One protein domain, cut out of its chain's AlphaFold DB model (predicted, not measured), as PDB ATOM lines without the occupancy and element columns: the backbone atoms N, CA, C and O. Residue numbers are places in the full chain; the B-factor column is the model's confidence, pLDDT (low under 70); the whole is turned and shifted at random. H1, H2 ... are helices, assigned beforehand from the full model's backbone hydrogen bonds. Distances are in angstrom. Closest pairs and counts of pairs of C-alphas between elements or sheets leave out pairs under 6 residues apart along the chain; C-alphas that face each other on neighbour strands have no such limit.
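AT A GLANCE: This is residues 129 to 173 of the 256 residues of the protein "Peptidase_M13_N domain-containing protein" of Ancylostoma ceylanicum (UniProt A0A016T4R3). Two helices, H1 and H2, make an open V, nearest each other toward the end of H1 and the start of H2, and a wide loop of residues 141 to 159 swings out beyond the narrow end to join them. Residues 129 to 134 of H1 stick out as a free arm. The printed part has 45 residues with two named helices, H1 then H2, and no named strand; the class is all helix, though under half of the residues, 21 of 45, are in named elements. It is only just compact, close to loose, with a radius of gyration of the C-alphas of 11.1 A, and its C-alphas span 29 by 24 by 16 A.

HOW THE PARTS SIT: Begin at the longest helix, H1, residues 129 to 140, and look from there to H2, residues 160 to 168. They are close but not clearly touching, with 1 pair of C-alphas within 8 A: those of Ile 138 and Leu 162, 7.0 A apart. Their lines stand at a steep tilt of 44 degrees, and they run opposite ways. In H2 every O i to N i+4 pair is within hydrogen-bond range; in H1, 7 of 8 are.

IN THESE COORDINATES: Find C-alpha 129 at (-19.595, 8.277, -10.047); from there H1 runs 17.6 A to C-alpha 140 at (-21.188, 22.909, -0.455). H2 runs 12.1 A from C-alpha 160 to C-alpha 168, which you find at (-6.817, 18.600, 5.079).

THE WHOLE: Look at Gly 129 and Gly 154 for the two C-alphas farthest apart, 31.8 A. The printed part has no cut. The link from H1 to H2, 19 residues, is long. In the B-factor column the mean pLDDT of the printed part is 79.2, and residues 152 to 157, in that link, are under 70.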
ATOM      1  N   GLY A 129     -21.039   8.390  -9.858       87.38
ATOM      2  CA  GLY A 129     -19.595   8.277 -10.047       87.38
ATOM      3  C   GLY A 129     -18.765   9.218  -9.159       87.38
ATOM      4  O   GLY A 129     -19.306  10.052  -8.432       87.38
ATOM      5  N   PRO A 130     -17.423   9.108  -9.208       83.12
ATOM      6  CA  PRO A 130     -16.525   9.918  -8.377       83.12
ATOM      7  C   PRO A 130     -16.662  11.427  -8.609       83.12
ATOM      8  O   PRO A 130     -16.457  12.221  -7.693       83.12
ATOM      9  N   ILE A 131     -17.029  11.831  -9.830       84.31
ATOM     10  CA  ILE A 131     -17.202  13.241 -10.183       84.31
ATOM     11  C   ILE A 131     -18.359  13.883  -9.417       84.31
ATOM     12  O   ILE A 131     -18.240  15.024  -8.982       84.31
ATOM     13  N   GLN A 132     -19.443  13.143  -9.175       86.94
ATOM     14  CA  GLN A 132     -20.615  13.668  -8.485       86.94
ATOM     15  C   GLN A 132     -20.289  14.047  -7.036       86.94
ATOM     16  O   GLN A 132     -20.677  15.120  -6.579       86.94
ATOM     17  N   PHE A 133     -19.475  13.236  -6.353       84.69
ATOM     18  CA  PHE A 133     -18.946  13.578  -5.033       84.69
ATOM     19  C   PHE A 133     -18.171  14.903  -5.053       84.69
ATOM     20  O   PHE A 133     -18.361  15.745  -4.177       84.69
ATOM     21  N   ILE A 134     -17.312  15.109  -6.058       84.50
ATOM     22  CA  ILE A 134     -16.530  16.345  -6.194       84.50
ATOM     23  C   ILE A 134     -17.464  17.541  -6.421       84.50
ATOM     24  O   ILE A 134     -17.312  18.559  -5.750       84.50
ATOM     25  N   LEU A 135     -18.453  17.414  -7.310       86.75
ATOM     26  CA  LEU A 135     -19.418  18.478  -7.608       86.75
ATOM     27  C   LEU A 135     -20.268  18.850  -6.388       86.75
ATOM     28  O   LEU A 135     -20.463  20.033  -6.120       86.75
ATOM     29  N   GLU A 136     -20.740  17.866  -5.625       86.81
ATOM     30  CA  GLU A 136     -21.477  18.094  -4.377       86.81
ATOM     31  C   GLU A 136     -20.623  18.812  -3.336       86.81
ATOM     32  O   GLU A 136     -21.106  19.723  -2.663       86.81
ATOM     33  N   LYS A 137     -19.340  18.445  -3.223       86.44
ATOM     34  CA  LYS A 137     -18.416  19.151  -2.333       86.44
ATOM     35  C   LYS A 137     -18.179  20.578  -2.783       86.44
ATOM     36  O   LYS A 137     -18.292  21.456  -1.941       86.44
ATOM     37  N   ILE A 138     -17.932  20.823  -4.070       83.38
ATOM     38  CA  ILE A 138     -17.776  22.184  -4.603       83.38
ATOM     39  C   ILE A 138     -19.015  23.023  -4.272       83.38
ATOM     40  O   ILE A 138     -18.865  24.063  -3.644       83.38
ATOM     41  N   ARG A 139     -20.220  22.516  -4.580       82.50
ATOM     42  CA  ARG A 139     -21.502  23.183  -4.276       82.50
ATOM     43  C   ARG A 139     -21.672  23.516  -2.794       82.50
ATOM     44  O   ARG A 139     -22.236  24.553  -2.466       82.50
ATOM     45  N   GLY A 140     -21.168  22.665  -1.900       83.50
ATOM     46  CA  GLY A 140     -21.188  22.909  -0.455       83.50
ATOM     47  C   GLY A 140     -20.368  24.124  -0.003       83.50
ATOM     48  O   GLY A 140     -20.630  24.649   1.075       83.50
ATOM     49  N   PHE A 141     -19.413  24.584  -0.815       80.50
ATOM     50  CA  PHE A 141     -18.593  25.774  -0.565       80.50
ATOM     51  C   PHE A 141     -18.929  26.938  -1.517       80.50
ATOM     52  O   PHE A 141     -18.206  27.930  -1.557       80.50
ATOM     53  N   GLY A 142     -20.020  26.831  -2.282       77.62
ATOM     54  CA  GLY A 142     -20.474  27.835  -3.244       77.62
ATOM     55  C   GLY A 142     -20.507  27.325  -4.684       77.62
ATOM     56  O   GLY A 142     -20.333  26.140  -4.963       77.62
ATOM     57  N   SER A 143     -20.746  28.231  -5.625       70.62
ATOM     58  CA  SER A 143     -20.811  27.894  -7.048       70.62
ATOM     59  C   SER A 143     -19.483  28.195  -7.737       70.62
ATOM     60  O   SER A 143     -18.871  29.234  -7.505       70.62
ATOM     61  N   PHE A 144     -19.026  27.277  -8.590       73.50
ATOM     62  CA  PHE A 144     -17.827  27.467  -9.404       73.50
ATOM     63  C   PHE A 144     -18.231  27.914 -10.820       73.50
ATOM     64  O   PHE A 144     -19.106  27.265 -11.400       73.50
ATOM     65  N   PRO A 145     -17.581  28.932 -11.418       70.50
ATOM     66  CA  PRO A 145     -18.028  29.537 -12.682       70.50
ATOM     67  C   PRO A 145     -18.150  28.556 -13.857       70.50
ATOM     68  O   PRO A 145     -18.972  28.740 -14.744       70.50
ATOM     69  N   ILE A 146     -17.328  27.499 -13.874       73.12
ATOM     70  CA  ILE A 146     -17.348  26.476 -14.939       73.12
ATOM     71  C   ILE A 146     -18.545  25.519 -14.791       73.12
ATOM     72  O   ILE A 146     -18.974  24.907 -15.764       73.12
ATOM     73  N   ILE A 147     -19.078  25.361 -13.576       75.50
ATOM     74  CA  ILE A 147     -20.143  24.396 -13.260       75.50
ATOM     75  C   ILE A 147     -21.517  25.075 -13.251       75.50
ATOM     76  O   ILE A 147     -22.517  24.439 -13.580       75.50
ATOM     77  N   ASP A 148     -21.573  26.347 -12.865       75.19
ATOM     78  CA  ASP A 148     -22.810  27.095 -12.680       75.19
ATOM     79  C   ASP A 148     -22.803  28.371 -13.529       75.19
ATOM     80  O   ASP A 148     -22.126  29.345 -13.208       75.19
ATOM     81  N   MET A 149     -23.581  28.366 -14.614       75.31
ATOM     82  CA  MET A 149     -23.700  29.504 -15.538       75.31
ATOM     83  C   MET A 149     -24.430  30.708 -14.929       75.31
ATOM     84  O   MET A 149     -24.394  31.789 -15.510       75.31
ATOM     85  N   SER A 150     -25.112  30.530 -13.792       74.00
ATOM     86  CA  SER A 150     -25.754  31.627 -13.059       74.00
ATOM     87  C   SER A 150     -24.796  32.350 -12.111       74.00
ATOM     88  O   SER A 150     -25.159  33.373 -11.532       74.00
ATOM     89  N   TRP A 151     -23.568  31.841 -11.969       74.25
ATOM     90  CA  TRP A 151     -22.540  32.452 -11.140       74.25
ATOM     91  C   TRP A 151     -22.158  33.846 -11.656       74.25
ATOM     92  O   TRP A 151     -21.877  34.025 -12.845       74.25
ATOM     93  N   SER A 152     -22.100  34.825 -10.751       66.31
ATOM     94  CA  SER A 152     -21.728  36.206 -11.057       66.31
ATOM     95  C   SER A 152     -20.446  36.613 -10.319       66.31
ATOM     96  O   SER A 152     -20.230  36.264  -9.158       66.31
ATOM     97  N   TYR A 153     -19.558  37.341 -11.005       60.38
ATOM     98  CA  TYR A 153     -18.343  37.878 -10.392       60.38
ATOM     99  C   TYR A 153     -18.715  39.029  -9.450       60.38
ATOM    100  O   TYR A 153     -19.154  40.080  -9.915       60.38
ATOM    101  N   GLY A 154     -18.519  38.854  -8.142       60.03
ATOM    102  CA  GLY A 154     -18.781  39.896  -7.140       60.03
ATOM    103  C   GLY A 154     -19.590  39.420  -5.937       60.03
ATOM    104  O   GLY A 154     -19.455  40.002  -4.861       60.03
ATOM    105  N   ASP A 155     -20.335  38.323  -6.073       60.84
ATOM    106  CA  ASP A 155     -20.837  37.574  -4.924       60.84
ATOM    107  C   ASP A 155     -19.635  36.901  -4.241       60.84
ATOM    108  O   ASP A 155     -18.754  36.374  -4.922       60.84
ATOM    109  N   HIS A 156     -19.527  36.978  -2.912       63.69
ATOM    110  CA  HIS A 156     -18.332  36.586  -2.149       63.69
ATOM    111  C   HIS A 156     -18.008  35.078  -2.241       63.69
ATOM    112  O   HIS A 156     -18.212  34.329  -1.289       63.69
ATOM    113  N   PHE A 157     -17.481  34.608  -3.373       66.88
ATOM    114  CA  PHE A 157     -16.947  33.259  -3.510       66.88
ATOM    115  C   PHE A 157     -15.523  33.217  -2.950       66.88
ATOM    116  O   PHE A 157     -14.557  33.575  -3.628       66.88
ATOM    117  N   ASP A 158     -15.396  32.792  -1.692       73.19
ATOM    118  CA  ASP A 158     -14.105  32.518  -1.066       73.19
ATOM    119  C   ASP A 158     -13.724  31.044  -1.265       73.19
ATOM    120  O   ASP A 158     -14.199  30.145  -0.573       73.19
ATOM    121  N   ILE A 159     -12.814  30.789  -2.207       78.81
ATOM    122  CA  ILE A 159     -12.301  29.438  -2.460       78.81
ATOM    123  C   ILE A 159     -11.426  28.913  -1.305       78.81
ATOM    124  O   ILE A 159     -11.084  27.731  -1.284       78.81
ATOM    125  N   THR A 160     -11.050  29.754  -0.332       82.69
ATOM    126  CA  THR A 160     -10.155  29.378   0.774       82.69
ATOM    127  C   THR A 160     -10.671  28.159   1.526       82.69
ATOM    128  O   THR A 160      -9.907  27.216   1.724       82.69
ATOM    129  N   ASP A 161     -11.950  28.123   1.902       84.75
ATOM    130  CA  ASP A 161     -12.505  27.018   2.694       84.75
ATOM    131  C   ASP A 161     -12.548  25.705   1.904       84.75
ATOM    132  O   ASP A 161     -12.230  24.638   2.438       84.75
ATOM    133  N   LEU A 162     -12.829  25.784   0.599       84.38
ATOM    134  CA  LEU A 162     -12.754  24.642  -0.310       84.38
ATOM    135  C   LEU A 162     -11.315  24.108  -0.416       84.38
ATOM    136  O   LEU A 162     -11.080  22.898  -0.328       84.38
ATOM    137  N   LEU A 163     -10.336  25.004  -0.572       86.56
ATOM    138  CA  LEU A 163      -8.917  24.645  -0.625       86.56
ATOM    139  C   LEU A 163      -8.436  24.054   0.708       86.56
ATOM    140  O   LEU A 163      -7.691  23.073   0.708       86.56
ATOM    141  N   VAL A 164      -8.881  24.603   1.841       87.94
ATOM    142  CA  VAL A 164      -8.592  24.074   3.182       87.94
ATOM    143  C   VAL A 164      -9.160  22.666   3.329       87.94
ATOM    144  O   VAL A 164      -8.424  21.767   3.743       87.94
ATOM    145  N   TYR A 165     -10.417  22.448   2.932       88.50
ATOM    146  CA  TYR A 165     -11.062  21.137   2.973       88.50
ATOM    147  C   TYR A 165     -10.254  20.091   2.196       88.50
ATOM    148  O   TYR A 165      -9.913  19.031   2.732       88.50
ATOM    149  N   PHE A 166      -9.879  20.382   0.950       87.06
ATOM    150  CA  PHE A 166      -9.107  19.429   0.155       87.06
ATOM    151  C   PHE A 166      -7.646  19.286   0.617       87.06
ATOM    152  O   PHE A 166      -7.083  18.194   0.504       87.06
ATOM    153  N   ASN A 167      -7.030  20.324   1.198       88.50
ATOM    154  CA  ASN A 167      -5.687  20.227   1.786       88.50
ATOM    155  C   ASN A 167      -5.668  19.320   3.021       88.50
ATOM    156  O   ASN A 167      -4.795  18.457   3.148       88.50
ATOM    157  N   GLN A 168      -6.656  19.466   3.908       88.12
ATOM    158  CA  GLN A 168      -6.817  18.600   5.079       88.12
ATOM    159  C   GLN A 168      -7.051  17.143   4.668       88.12
ATOM    160  O   GLN A 168      -6.463  16.236   5.258       88.12
ATOM    161  N   ASN A 169      -7.820  16.928   3.599       88.31
ATOM    162  CA  ASN A 169      -8.089  15.599   3.050       88.31
ATOM    163  C   ASN A 169      -6.976  15.058   2.138       88.31
ATOM    164  O   ASN A 169      -7.078  13.925   1.674       88.31
ATOM    165  N   ARG A 170      -5.901  15.826   1.901       83.94
ATOM    166  CA  ARG A 170      -4.762  15.449   1.041       83.94
ATOM    167  C   ARG A 170      -5.154  15.115  -0.406       83.94
ATOM    168  O   ARG A 170      -4.463  14.342  -1.062       83.94
ATOM    169  N   THR A 171      -6.236  15.703  -0.910       83.50
ATOM    170  CA  THR A 171      -6.745  15.473  -2.275       83.50
ATOM    171  C   THR A 171      -6.444  16.621  -3.233       83.50
ATOM    172  O   THR A 171      -6.889  16.595  -4.376       83.50
ATOM    173  N   ILE A 172      -5.708  17.636  -2.779       81.56
ATOM    174  CA  ILE A 172      -5.297  18.775  -3.595       81.56
ATOM    175  C   ILE A 172      -3.789  18.786  -3.830       81.56
ATOM    176  O   ILE A 172      -2.986  18.371  -2.993       81.56
ATOM    177  N   MET A 173      -3.437  19.292  -5.003       76.06
ATOM    178  CA  MET A 173      -2.081  19.518  -5.474       76.06
ATOM    179  C   MET A 173      -1.374  20.574  -4.599       76.06
ATOM    180  O   MET A 173      -1.983  21.570  -4.197       76.06
TER     181      MET A 173